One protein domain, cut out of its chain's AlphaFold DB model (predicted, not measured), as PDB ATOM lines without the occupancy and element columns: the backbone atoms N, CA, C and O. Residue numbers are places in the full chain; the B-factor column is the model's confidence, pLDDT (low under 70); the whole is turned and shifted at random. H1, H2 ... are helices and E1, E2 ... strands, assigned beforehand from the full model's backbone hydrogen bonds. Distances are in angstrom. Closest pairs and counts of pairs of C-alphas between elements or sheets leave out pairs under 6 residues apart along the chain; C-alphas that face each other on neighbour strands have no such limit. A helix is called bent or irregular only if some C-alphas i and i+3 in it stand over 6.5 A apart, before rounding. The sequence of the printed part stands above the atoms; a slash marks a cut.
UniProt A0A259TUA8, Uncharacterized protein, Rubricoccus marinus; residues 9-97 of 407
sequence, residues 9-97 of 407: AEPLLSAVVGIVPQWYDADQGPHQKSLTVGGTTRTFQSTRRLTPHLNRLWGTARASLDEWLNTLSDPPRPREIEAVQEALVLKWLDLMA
ATOM      1  N   ALA A   9     150.931 174.434 125.494       97.69
ATOM      2  CA  ALA A   9     150.386 173.345 126.298       97.69
ATOM      3  C   ALA A   9     151.465 172.352 126.754       97.69
ATOM      4  O   ALA A   9     151.421 171.887 127.888       97.69
ATOM      5  N   GLU A  10     152.455 172.050 125.910       97.31
ATOM      6  CA  GLU A  10     153.494 171.073 126.253       97.31
ATOM      7  C   GLU A  10     154.423 171.556 127.387       97.31
ATOM      8  O   GLU A  10     154.570 170.823 128.369       97.31
ATOM      9  N   PRO A  11     154.985 172.787 127.357       97.62
ATOM     10  CA  PRO A  11     155.730 173.330 128.497       97.62
ATOM     11  C   PRO A  11     154.922 173.351 129.800       97.62
ATOM     12  O   PRO A  11     155.453 172.990 130.850       97.62
ATOM     13  N   LEU A  12     153.637 173.721 129.732       98.31
ATOM     14  CA  LEU A  12     152.735 173.730 130.885       98.31
ATOM     15  C   LEU A  12     152.560 172.324 131.473       98.31
ATOM     16  O   LEU A  12     152.776 172.114 132.665       98.31
ATOM     17  N   LEU A  13     152.204 171.345 130.638       98.31
ATOM     18  CA  LEU A  13     152.015 169.958 131.060       98.31
ATOM     19  C   LEU A  13     153.312 169.362 131.623       98.31
ATOM     20  O   LEU A  13     153.277 168.681 132.647       98.31
ATOM     21  N   SER A  14     154.454 169.655 130.996       97.00
ATOM     22  CA  SER A  14     155.778 169.245 131.469       97.00
ATOM     23  C   SER A  14     156.090 169.821 132.853       97.00
ATOM     24  O   SER A  14     156.565 169.097 133.724       97.00
ATOM     25  N   ALA A  15     155.787 171.100 133.088       96.88
ATOM     26  CA  ALA A  15     156.019 171.755 134.373       96.88
ATOM     27  C   ALA A  15     155.132 171.208 135.498       96.88
ATOM     28  O   ALA A  15     155.604 171.036 136.622       96.88
ATOM     29  N   VAL A  16     153.868 170.903 135.186       98.00
ATOM     30  CA  VAL A  16     152.911 170.305 136.129       98.00
ATOM     31  C   VAL A  16     153.293 168.866 136.471       98.00
ATOM     32  O   VAL A  16     153.174 168.467 137.624       98.00
ATOM     33  N   VAL A  17     153.744 168.073 135.495       97.44
ATOM     34  CA  VAL A  17     154.184 166.695 135.759       97.44
ATOM     35  C   VAL A  17     155.515 166.684 136.515       97.44
ATOM     36  O   VAL A  17     155.668 165.931 137.472       97.44
ATOM     37  N   GLY A  18     156.454 167.550 136.129       96.19
ATOM     38  CA  GLY A  18     157.804 167.598 136.693       96.19
ATOM     39  C   GLY A  18     157.899 168.110 138.132       96.19
ATOM     40  O   GLY A  18     158.965 167.994 138.729       96.19
ATOM     41  N   ILE A  19     156.816 168.651 138.702       97.25
ATOM     42  CA  ILE A  19     156.798 169.124 140.095       97.25
ATOM     43  C   ILE A  19     156.822 167.971 141.113       97.25
ATOM     44  O   ILE A  19     157.203 168.175 142.261       97.25
ATOM     45  N   VAL A  20     156.408 166.759 140.725       97.75
ATOM     46  CA  VAL A  20     156.377 165.587 141.612       97.75
ATOM     47  C   VAL A  20     157.508 164.631 141.212       97.75
ATOM     48  O   VAL A  20     157.390 163.975 140.176       97.75
ATOM     49  N   PRO A  21     158.576 164.489 142.019       95.44
ATOM     50  CA  PRO A  21     159.769 163.703 141.679       95.44
ATOM     51  C   PRO A  21     159.503 162.270 141.203       95.44
ATOM     52  O   PRO A  21     160.168 161.772 140.299       95.44
ATOM     53  N   GLN A  22     158.520 161.597 141.805       95.56
ATOM     54  CA  GLN A  22     158.161 160.208 141.510       95.56
ATOM     55  C   GLN A  22     157.187 160.034 140.333       95.56
ATOM     56  O   GLN A  22     156.706 158.917 140.099       95.56
ATOM     57  N   TRP A  23     156.837 161.108 139.622       97.25
ATOM     58  CA  TRP A  23     156.138 161.026 138.342       97.25
ATOM     59  C   TRP A  23     157.161 160.997 137.213       97.25
ATOM     60  O   TRP A  23     158.095 161.794 137.179       97.25
ATOM     61  N   TYR A  24     157.009 160.052 136.292       96.19
ATOM     62  CA  TYR A  24     157.987 159.838 135.230       96.19
ATOM     63  C   TYR A  24     157.319 159.526 133.895       96.19
ATOM     64  O   TYR A  24     156.210 158.989 133.840       96.19
ATOM     65  N   ASP A  25     158.014 159.845 132.808       93.44
ATOM     66  CA  ASP A  25     157.582 159.494 131.458       93.44
ATOM     67  C   ASP A  25     158.058 158.072 131.123       93.44
ATOM     68  O   ASP A  25     159.242 157.750 131.261       93.44
ATOM     69  N   ALA A  26     157.126 157.219 130.698       94.69
ATOM     70  CA  ALA A  26     157.399 155.878 130.190       94.69
ATOM     71  C   ALA A  26     156.196 155.340 129.398       94.69
ATOM     72  O   ALA A  26     155.040 155.648 129.719       94.69
ATOM     73  N   ASP A  27     156.472 154.484 128.411       93.88
ATOM     74  CA  ASP A  27     155.444 153.834 127.586       93.88
ATOM     75  C   ASP A  27     154.586 152.851 128.394       93.88
ATOM     76  O   ASP A  27     153.407 152.649 128.103       93.88
ATOM     77  N   GLN A  28     155.178 152.229 129.415       93.75
ATOM     78  CA  GLN A  28     154.522 151.296 130.322       93.75
ATOM     79  C   GLN A  28     154.779 151.701 131.772       93.75
ATOM     80  O   GLN A  28     155.882 152.095 132.151       93.75
ATOM     81  N   GLY A  29     153.764 151.560 132.620       94.06
ATOM     82  CA  GLY A  29     153.899 151.755 134.059       94.06
ATOM     83  C   GLY A  29     152.752 151.133 134.843       94.06
ATOM     84  O   GLY A  29     151.696 150.834 134.276       94.06
ATOM     85  N   PRO A  30     152.943 150.883 136.147       93.88
ATOM     86  CA  PRO A  30     151.933 150.205 136.952       93.88
ATOM     87  C   PRO A  30     150.723 151.111 137.216       93.88
ATOM     88  O   PRO A  30     149.596 150.617 137.335       93.88
ATOM     89  N   HIS A  31     150.932 152.430 137.262       96.38
ATOM     90  CA  HIS A  31     149.874 153.420 137.417       96.38
ATOM     91  C   HIS A  31     150.050 154.571 136.429       96.38
ATOM     92  O   HIS A  31     150.906 155.430 136.614       96.38
ATOM     93  N   GLN A  32     149.177 154.605 135.423       96.25
ATOM     94  CA  GLN A  32     149.149 155.643 134.400       96.25
ATOM     95  C   GLN A  32     148.152 156.750 134.746       96.25
ATOM     96  O   GLN A  32     147.033 156.490 135.208       96.25
ATOM     97  N   LYS A  33     148.542 157.990 134.468       97.31
ATOM     98  CA  LYS A  33     147.699 159.185 134.541       97.31
ATOM     99  C   LYS A  33     147.939 160.059 133.317       97.31
ATOM    100  O   LYS A  33     148.967 159.954 132.654       97.31
ATOM    101  N   SER A  34     146.981 160.925 133.017       97.56
ATOM    102  CA  SER A  34     147.101 161.887 131.930       97.56
ATOM    103  C   SER A  34     146.522 163.240 132.315       97.56
ATOM    104  O   SER A  34     145.639 163.347 133.175       97.56
ATOM    105  N   LEU A  35     147.055 164.269 131.670       98.06
ATOM    106  CA  LEU A  35     146.586 165.645 131.709       98.06
ATOM    107  C   LEU A  35     146.419 166.120 130.263       98.06
ATOM    108  O   LEU A  35     147.252 165.810 129.411       98.06
ATOM    109  N   THR A  36     145.345 166.856 129.992       98.00
ATOM    110  CA  THR A  36     145.001 167.326 128.646       98.00
ATOM    111  C   THR A  36     144.631 168.799 128.712       98.00
ATOM    112  O   THR A  36     143.803 169.172 129.537       98.00
ATOM    113  N   VAL A  37     145.230 169.616 127.844       98.12
ATOM    114  CA  VAL A  37     144.933 171.050 127.706       98.12
ATOM    115  C   VAL A  37     145.348 171.523 126.312       98.12
ATOM    116  O   VAL A  37     146.318 171.010 125.756       98.12
ATOM    117  N   GLY A  38     144.605 172.455 125.707       95.81
ATOM    118  CA  GLY A  38     144.977 173.040 124.408       95.81
ATOM    119  C   GLY A  38     145.150 172.024 123.268       95.81
ATOM    120  O   GLY A  38     145.983 172.221 122.391       95.81
ATOM    121  N   GLY A  39     144.428 170.898 123.303       96.25
ATOM    122  CA  GLY A  39     144.561 169.811 122.320       96.25
ATOM    123  C   GLY A  39     145.773 168.887 122.520       96.25
ATOM    124  O   GLY A  39     145.879 167.874 121.830       96.25
ATOM    125  N   THR A  40     146.644 169.173 123.489       97.50
ATOM    126  CA  THR A  40     147.803 168.345 123.846       97.50
ATOM    127  C   THR A  40     147.462 167.460 125.040       97.50
ATOM    128  O   THR A  40     146.821 167.902 125.991       97.50
ATOM    129  N   THR A  41     147.881 166.193 125.004       97.62
ATOM    130  CA  THR A  41     147.755 165.266 126.137       97.62
ATOM    131  C   THR A  41     149.129 164.764 126.534       97.62
ATOM    132  O   THR A  41     149.811 164.151 125.716       97.62
ATOM    133  N   ARG A  42     149.489 164.947 127.804       97.25
ATOM    134  CA  ARG A  42     150.683 164.344 128.391       97.25
ATOM    135  C   ARG A  42     150.285 163.198 129.304       97.25
ATOM    136  O   ARG A  42     149.418 163.345 130.167       97.25
ATOM    137  N   THR A  43     150.921 162.053 129.096       96.94
ATOM    138  CA  THR A  43     150.777 160.870 129.946       96.94
ATOM    139  C   THR A  43     152.009 160.748 130.825       96.94
ATOM    140  O   THR A  43     153.118 160.920 130.337       96.94
ATOM    141  N   PHE A  44     151.808 160.416 132.095       97.19
ATOM    142  CA  PHE A  44     152.883 160.103 133.026       97.19
ATOM    143  C   PHE A  44     152.537 158.852 133.830       97.19
ATOM    144  O   PHE A  44     151.375 158.435 133.925       97.19
ATOM    145  N   GLN A  45     153.567 158.249 134.407       97.38
ATOM    146  CA  GLN A  45     153.492 157.032 135.195       97.38
ATOM    147  C   GLN A  45     153.917 157.306 136.642       97.38
ATOM    148  O   GLN A  45     154.617 158.273 136.940       97.38
ATOM    149  N   SER A  46     153.509 156.419 137.545       96.75
ATOM    150  CA  SER A  46     154.062 156.308 138.893       96.75
ATOM    151  C   SER A  46     154.180 154.837 139.273       96.75
ATOM    152  O   SER A  46     153.318 154.035 138.901       96.75
ATOM    153  N   THR A  47     155.221 154.470 140.027       95.56
ATOM    154  CA  THR A  47     155.402 153.090 140.506       95.56
ATOM    155  C   THR A  47     154.373 152.722 141.579       95.56
ATOM    156  O   THR A  47     154.045 151.550 141.761       95.56
ATOM    157  N   ARG A  48     153.807 153.729 142.258       95.44
ATOM    158  CA  ARG A  48     152.831 153.594 143.344       95.44
ATOM    159  C   ARG A  48     151.533 154.322 143.006       95.44
ATOM    160  O   ARG A  48     151.477 155.210 142.158       95.44
ATOM    161  N   ARG A  49     150.443 153.933 143.671       96.62
ATOM    162  CA  ARG A  49     149.188 154.691 143.584       96.62
ATOM    163  C   ARG A  49     149.398 156.059 144.217       96.62
ATOM    164  O   ARG A  49     150.020 156.151 145.269       96.62
ATOM    165  N   LEU A  50     148.810 157.088 143.611       97.25
ATOM    166  CA  LEU A  50     148.785 158.418 144.213       97.25
ATOM    167  C   LEU A  50     148.127 158.344 145.596       97.25
ATOM    168  O   LEU A  50     147.043 157.764 145.738       97.25
ATOM    169  N   THR A  51     148.768 158.951 146.589       97.69
ATOM    170  CA  THR A  51     148.210 159.152 147.928       97.69
ATOM    171  C   THR A  51     146.995 160.085 147.870       97.69
ATOM    172  O   THR A  51     146.739 160.723 146.839       97.69
ATOM    173  N   PRO A  52     146.188 160.188 148.942       98.06
ATOM    174  CA  PRO A  52     145.089 161.150 148.983       98.06
ATOM    175  C   PRO A  52     145.540 162.587 148.685       98.06
ATOM    176  O   PRO A  52     144.861 163.283 147.929       98.06
ATOM    177  N   HIS A  53     146.699 163.009 149.200       97.69
ATOM    178  CA  HIS A  53     147.242 164.351 148.976       97.69
ATOM    179  C   HIS A  53     147.691 164.552 147.524       97.69
ATOM    180  O   HIS A  53     147.255 165.509 146.886       97.69
ATOM    181  N   LEU A  54     148.431 163.603 146.936       97.81
ATOM    182  CA  LEU A  54     148.810 163.676 145.519       97.81
ATOM    183  C   LEU A  54     147.601 163.626 144.574       97.81
ATOM    184  O   LEU A  54     147.603 164.289 143.540       97.81
ATOM    185  N   ASN A  55     146.544 162.875 144.909       98.00
ATOM    186  CA  ASN A  55     145.304 162.899 144.125       98.00
ATOM    187  C   ASN A  55     144.612 164.265 144.187       98.00
ATOM    188  O   ASN A  55     144.070 164.703 143.173       98.00
ATOM    189  N   ARG A  56     144.615 164.933 145.350       98.31
ATOM    190  CA  ARG A  56     144.083 166.297 145.484       98.31
ATOM    191  C   ARG A  56     144.911 167.282 144.664       98.31
ATOM    192  O   ARG A  56     144.324 168.016 143.878       98.31
ATOM    193  N   LEU A  57     146.242 167.234 144.766       98.25
ATOM    194  CA  LEU A  57     147.142 168.078 143.975       98.25
ATOM    195  C   LEU A  57     146.933 167.877 142.466       98.25
ATOM    196  O   LEU A  57     146.722 168.843 141.739       98.25
ATOM    197  N   TRP A  58     146.904 166.623 142.002       98.12
ATOM    198  CA  TRP A  58     146.618 166.284 140.603       98.12
ATOM    199  C   TRP A  58     145.237 166.782 140.152       98.12
ATOM    200  O   TRP A  58     145.088 167.297 139.044       98.12
ATOM    201  N   GLY A  59     144.222 166.651 141.012       98.25
ATOM    202  CA  GLY A  59     142.875 167.159 140.757       98.25
ATOM    203  C   GLY A  59     142.838 168.678 140.590       98.25
ATOM    204  O   GLY A  59     142.223 169.159 139.638       98.25
ATOM    205  N   THR A  60     143.532 169.407 141.468       98.12
ATOM    206  CA  THR A  60     143.702 170.865 141.389       98.12
ATOM    207  C   THR A  60     144.418 171.262 140.107       98.12
ATOM    208  O   THR A  60     143.896 172.077 139.356       98.12
ATOM    209  N   ALA A  61     145.553 170.623 139.802       98.06
ATOM    210  CA  ALA A  61     146.304 170.884 138.580       98.06
ATOM    211  C   ALA A  61     145.409 170.750 137.347       98.06
ATOM    212  O   ALA A  61     145.299 171.681 136.558       98.06
ATOM    213  N   ARG A  62     144.689 169.624 137.233       98.38
ATOM    214  CA  ARG A  62     143.767 169.351 136.124       98.38
ATOM    215  C   ARG A  62     142.657 170.397 135.998       98.38
ATOM    216  O   ARG A  62     142.263 170.702 134.881       98.38
ATOM    217  N   ALA A  63     142.134 170.904 137.114       98.31
ATOM    218  CA  ALA A  63     141.074 171.910 137.107       98.31
ATOM    219  C   ALA A  63     141.566 173.304 136.675       98.31
ATOM    220  O   ALA A  63     140.766 174.083 136.165       98.31
ATOM    221  N   SER A  64     142.856 173.602 136.849       98.50
ATOM    222  CA  SER A  64     143.452 174.916 136.567       98.50
ATOM    223  C   SER A  64     144.190 175.010 135.225       98.50
ATOM    224  O   SER A  64     144.606 176.102 134.845       98.50
ATOM    225  N   LEU A  65     144.346 173.906 134.479       98.44
ATOM    226  CA  LEU A  65     145.139 173.887 133.240       98.44
ATOM    227  C   LEU A  65     144.678 174.915 132.196       98.44
ATOM    228  O   LEU A  65     145.518 175.621 131.644       98.44
ATOM    229  N   ASP A  66     143.372 175.006 131.919       98.25
ATOM    230  CA  ASP A  66     142.846 175.942 130.914       98.25
ATOM    231  C   ASP A  66     143.053 177.403 131.339       98.25
ATOM    232  O   ASP A  66     143.393 178.255 130.518       98.25
ATOM    233  N   GLU A  67     142.881 177.699 132.630       98.25
ATOM    234  CA  GLU A  67     143.147 179.026 133.186       98.25
ATOM    235  C   GLU A  67     144.619 179.396 133.001       98.25
ATOM    236  O   GLU A  67     144.920 180.433 132.411       98.25
ATOM    237  N   TRP A  68     145.539 178.521 133.416       98.31
ATOM    238  CA  TRP A  68     146.971 178.758 133.262       98.31
ATOM    239  C   TRP A  68     147.367 178.921 131.802       98.31
ATOM    240  O   TRP A  68     148.027 179.906 131.480       98.31
ATOM    241  N   LEU A  69     146.904 178.044 130.906       98.25
ATOM    242  CA  LEU A  69     147.199 178.137 129.475       98.25
ATOM    243  C   LEU A  69     146.809 179.508 128.899       98.25
ATOM    244  O   LEU A  69     147.560 180.083 128.113       98.25
ATOM    245  N   ASN A  70     145.675 180.066 129.329       97.50
ATOM    246  CA  ASN A  70     145.208 181.380 128.885       97.50
ATOM    247  C   ASN A  70     146.050 182.553 129.416       97.50
ATOM    248  O   ASN A  70     146.011 183.634 128.829       97.50
ATOM    249  N   THR A  71     146.822 182.353 130.486       97.00
ATOM    250  CA  THR A  71     147.731 183.371 131.046       97.00
ATOM    251  C   THR A  71     149.146 183.329 130.465       97.00
ATOM    252  O   THR A  71     149.886 184.300 130.614       97.00
ATOM    253  N   LEU A  72     149.535 182.235 129.796       97.56
ATOM    254  CA  LEU A  72     150.887 182.062 129.259       97.56
ATOM    255  C   LEU A  72     151.110 182.859 127.969       97.56
ATOM    256  O   LEU A  72     150.259 182.882 127.074       97.56
ATOM    257  N   SER A  73     152.309 183.431 127.838       96.88
ATOM    258  CA  SER A  73     152.799 183.983 126.570       96.88
ATOM    259  C   SER A  73     153.070 182.866 125.548       96.88
ATOM    260  O   SER A  73     153.205 181.701 125.919       96.88
ATOM    261  N   ASP A  74     153.177 183.211 124.260       94.75
ATOM    262  CA  ASP A  74     153.635 182.295 123.203       94.75
ATOM    263  C   ASP A  74     154.973 182.789 122.602       94.75
ATOM    264  O   ASP A  74     154.974 183.815 121.912       94.75
ATOM    265  N   PRO A  75     156.119 182.124 122.873       94.06
ATOM    266  CA  PRO A  75     156.287 180.972 123.766       94.06
ATOM    267  C   PRO A  75     156.205 181.358 125.261       94.06
ATOM    268  O   PRO A  75     156.473 182.517 125.606       94.06
ATOM    269  N   PRO A  76     155.902 180.404 126.169       96.44
ATOM    270  CA  PRO A  76     155.849 180.679 127.603       96.44
ATOM    271  C   PRO A  76     157.207 181.125 128.146       96.44
ATOM    272  O   PRO A  76     158.248 180.544 127.826       96.44
ATOM    273  N   ARG A  77     157.210 182.146 129.004       96.62
ATOM    274  CA  ARG A  77     158.430 182.627 129.669       96.62
ATOM    275  C   ARG A  77     158.748 181.751 130.889       96.62
ATOM    276  O   ARG A  77     157.817 181.351 131.585       96.62
ATOM    277  N   PRO A  78     160.029 181.532 131.247       94.88
ATOM    278  CA  PRO A  78     160.392 180.714 132.412       94.88
ATOM    279  C   PRO A  78     159.684 181.118 133.714       94.88
ATOM    280  O   PRO A  78     159.165 180.258 134.411       94.88
ATOM    281  N   ARG A  79     159.553 182.425 133.986       94.12
ATOM    282  CA  ARG A  79     158.828 182.939 135.164       94.12
ATOM    283  C   ARG A  79     157.328 182.635 135.162       94.12
ATOM    284  O   ARG A  79     156.729 182.548 136.224       94.12
ATOM    285  N   GLU A  80     156.705 182.514 133.991       96.69
ATOM    286  CA  GLU A  80     155.286 182.147 133.902       96.69
ATOM    287  C   GLU A  80     155.095 180.669 134.254       96.69
ATOM    288  O   GLU A  80     154.154 180.316 134.957       96.69
ATOM    289  N   ILE A  81     156.028 179.817 133.821       97.12
ATOM    290  CA  ILE A  81     156.062 178.401 134.193       97.12
ATOM    291  C   ILE A  81     156.335 178.233 135.691       97.12
ATOM    292  O   ILE A  81     155.627 177.487 136.363       97.12
ATOM    293  N   GLU A  82     157.312 178.963 136.226       95.81
ATOM    294  CA  GLU A  82     157.627 178.984 137.656       95.81
ATOM    295  C   GLU A  82     156.408 179.396 138.495       95.81
ATOM    296  O   GLU A  82     156.102 178.727 139.477       95.81
ATOM    297  N   ALA A  83     155.653 180.417 138.069       96.31
ATOM    298  CA  ALA A  83     154.435 180.860 138.751       96.31
ATOM    299  C   ALA A  83     153.326 179.789 138.767       96.31
ATOM    300  O   ALA A  83     152.621 179.646 139.766       96.31
ATOM    301  N   VAL A  84     153.179 179.004 137.691       98.06
ATOM    302  CA  VAL A  84     152.264 177.848 137.681       98.06
ATOM    303  C   VAL A  84     152.693 176.811 138.717       98.06
ATOM    304  O   VAL A  84     151.857 176.295 139.463       98.06
ATOM    305  N   GLN A  85     153.988 176.500 138.781       98.12
ATOM    306  CA  GLN A  85     154.480 175.536 139.758       98.12
ATOM    307  C   GLN A  85     154.358 176.072 141.190       98.12
ATOM    308  O   GLN A  85     153.928 175.331 142.068       98.12
ATOM    309  N   GLU A  86     154.641 177.354 141.430       98.06
ATOM    310  CA  GLU A  86     154.456 178.000 142.734       98.06
ATOM    311  C   GLU A  86     152.993 177.925 143.195       98.06
ATOM    312  O   GLU A  86     152.726 177.575 144.343       98.06
ATOM    313  N   ALA A  87     152.029 178.141 142.294       98.12
ATOM    314  CA  ALA A  87     150.610 177.981 142.610       98.12
ATOM    315  C   ALA A  87     150.267 176.548 143.066       98.12
ATOM    316  O   ALA A  87     149.458 176.361 143.977       98.12
ATOM    317  N   LEU A  88     150.900 175.531 142.470       98.50
ATOM    318  CA  LEU A  88     150.773 174.139 142.911       98.50
ATOM    319  C   LEU A  88     151.466 173.884 144.254       98.50
ATOM    320  O   LEU A  88     150.906 173.164 145.080       98.50
ATOM    321  N   VAL A  89     152.631 174.485 144.500       98.50
ATOM    322  CA  VAL A  89     153.326 174.398 145.794       98.50
ATOM    323  C   VAL A  89     152.489 175.007 146.906       98.50
ATOM    324  O   VAL A  89     152.312 174.366 147.932       98.50
ATOM    325  N   LEU A  90     151.894 176.184 146.701       98.44
ATOM    326  CA  LEU A  90     150.992 176.790 147.685       98.44
ATOM    327  C   LEU A  90     149.829 175.850 148.026       98.44
ATOM    328  O   LEU A  90     149.500 175.666 149.192       98.44
ATOM    329  N   LYS A  91     149.258 175.170 147.023       98.25
ATOM    330  CA  LYS A  91     148.205 174.163 147.241       98.25
ATOM    331  C   LYS A  91     148.705 172.917 147.961       98.25
ATOM    332  O   LYS A  91     147.930 172.292 148.676       98.25
ATOM    333  N   TRP A  92     149.957 172.531 147.751       98.38
ATOM    334  CA  TRP A  92     150.588 171.436 148.476       98.38
ATOM    335  C   TRP A  92     150.830 171.802 149.944       98.38
ATOM    336  O   TRP A  92     150.459 171.036 150.828       98.38
ATOM    337  N   LEU A  93     151.361 172.995 150.206       98.12
ATOM    338  CA  LEU A  93     151.590 173.512 151.554       98.12
ATOM    339  C   LEU A  93     150.271 173.677 152.322       98.12
ATOM    340  O   LEU A  93     150.195 173.239 153.462       98.12
ATOM    341  N   ASP A  94     149.201 174.164 151.676       96.94
ATOM    342  CA  ASP A  94     147.842 174.217 152.250       96.94
ATOM    343  C   ASP A  94     147.327 172.832 152.713       96.94
ATOM    344  O   ASP A  94     146.450 172.743 153.574       96.94
ATOM    345  N   LEU A  95     147.797 171.743 152.089       96.31
ATOM    346  CA  LEU A  95     147.370 170.373 152.393       96.31
ATOM    347  C   LEU A  95     148.235 169.693 153.456       96.31
ATOM    348  O   LEU A  95     147.719 168.832 154.166       96.31
ATOM    349  N   MET A  96     149.528 170.017 153.492       96.31
ATOM    350  CA  MET A  96     150.531 169.274 154.259       96.31
ATOM    351  C   MET A  96     150.987 169.999 155.517       96.31
ATOM    352  O   MET A  96     151.332 169.348 156.492       96.31
ATOM    353  N   ALA A  97     151.002 171.328 155.491       95.88
ATOM    354  CA  ALA A  97     151.677 172.133 156.489       95.88
ATOM    355  C   ALA A  97     150.672 172.902 157.364       95.88
ATOM    356  O   ALA A  97     149.529 173.139 156.954       95.88
TER     357      ALA A  97
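This is residues 9 to 97 of the 407 residues of an uncharacterized protein of Rubricoccus marinus (UniProt A0A259TUA8). Three helices form an up-and-down bundle, each running against the one before: the helical hairpin H2 and H3, with short H1 packed on it; an antiparallel strand hairpin, E1 and E2, packs on H1 and, through E1, on H2. The 89 printed residues, mixed in class, run H1, E1, E2, H2, H3. The whole is compact, radius of gyration of the C-alphas 12.8 A, spanning 35 by 34 by 19 A.

Start at H1, residues 9 to 18; its Ala 9 and Thr 40 of E2, residues 40 to 46, have their closest C-alphas, 6.1 A. In E1, residues 31 to 37, N 33 lies 2.9 A from O 44, within hydrogen-bond range. H2, residues 52 to 71, and H3, residues 78 to 96, touch at a shallow tilt of 30 degrees, closest C-alphas Leu 57 and Trp 92, 6.6 A. Every O i to N i+4 pair is within range in H1 and H3, 14 of 16 in H2.

Find C-alpha 9 at (150.386, 173.345, 126.298), where H1 begins. H2 spans 28.7 A and is irregular, C-alphas 63 and 66 being 7.6 A apart; H3 runs 26.6 A to C-alpha 96 at (150.531, 169.274, 154.259).

Residues 19 to 30 make the long link; the printed part has no cut, and no printed residue is under 70 in pLDDT.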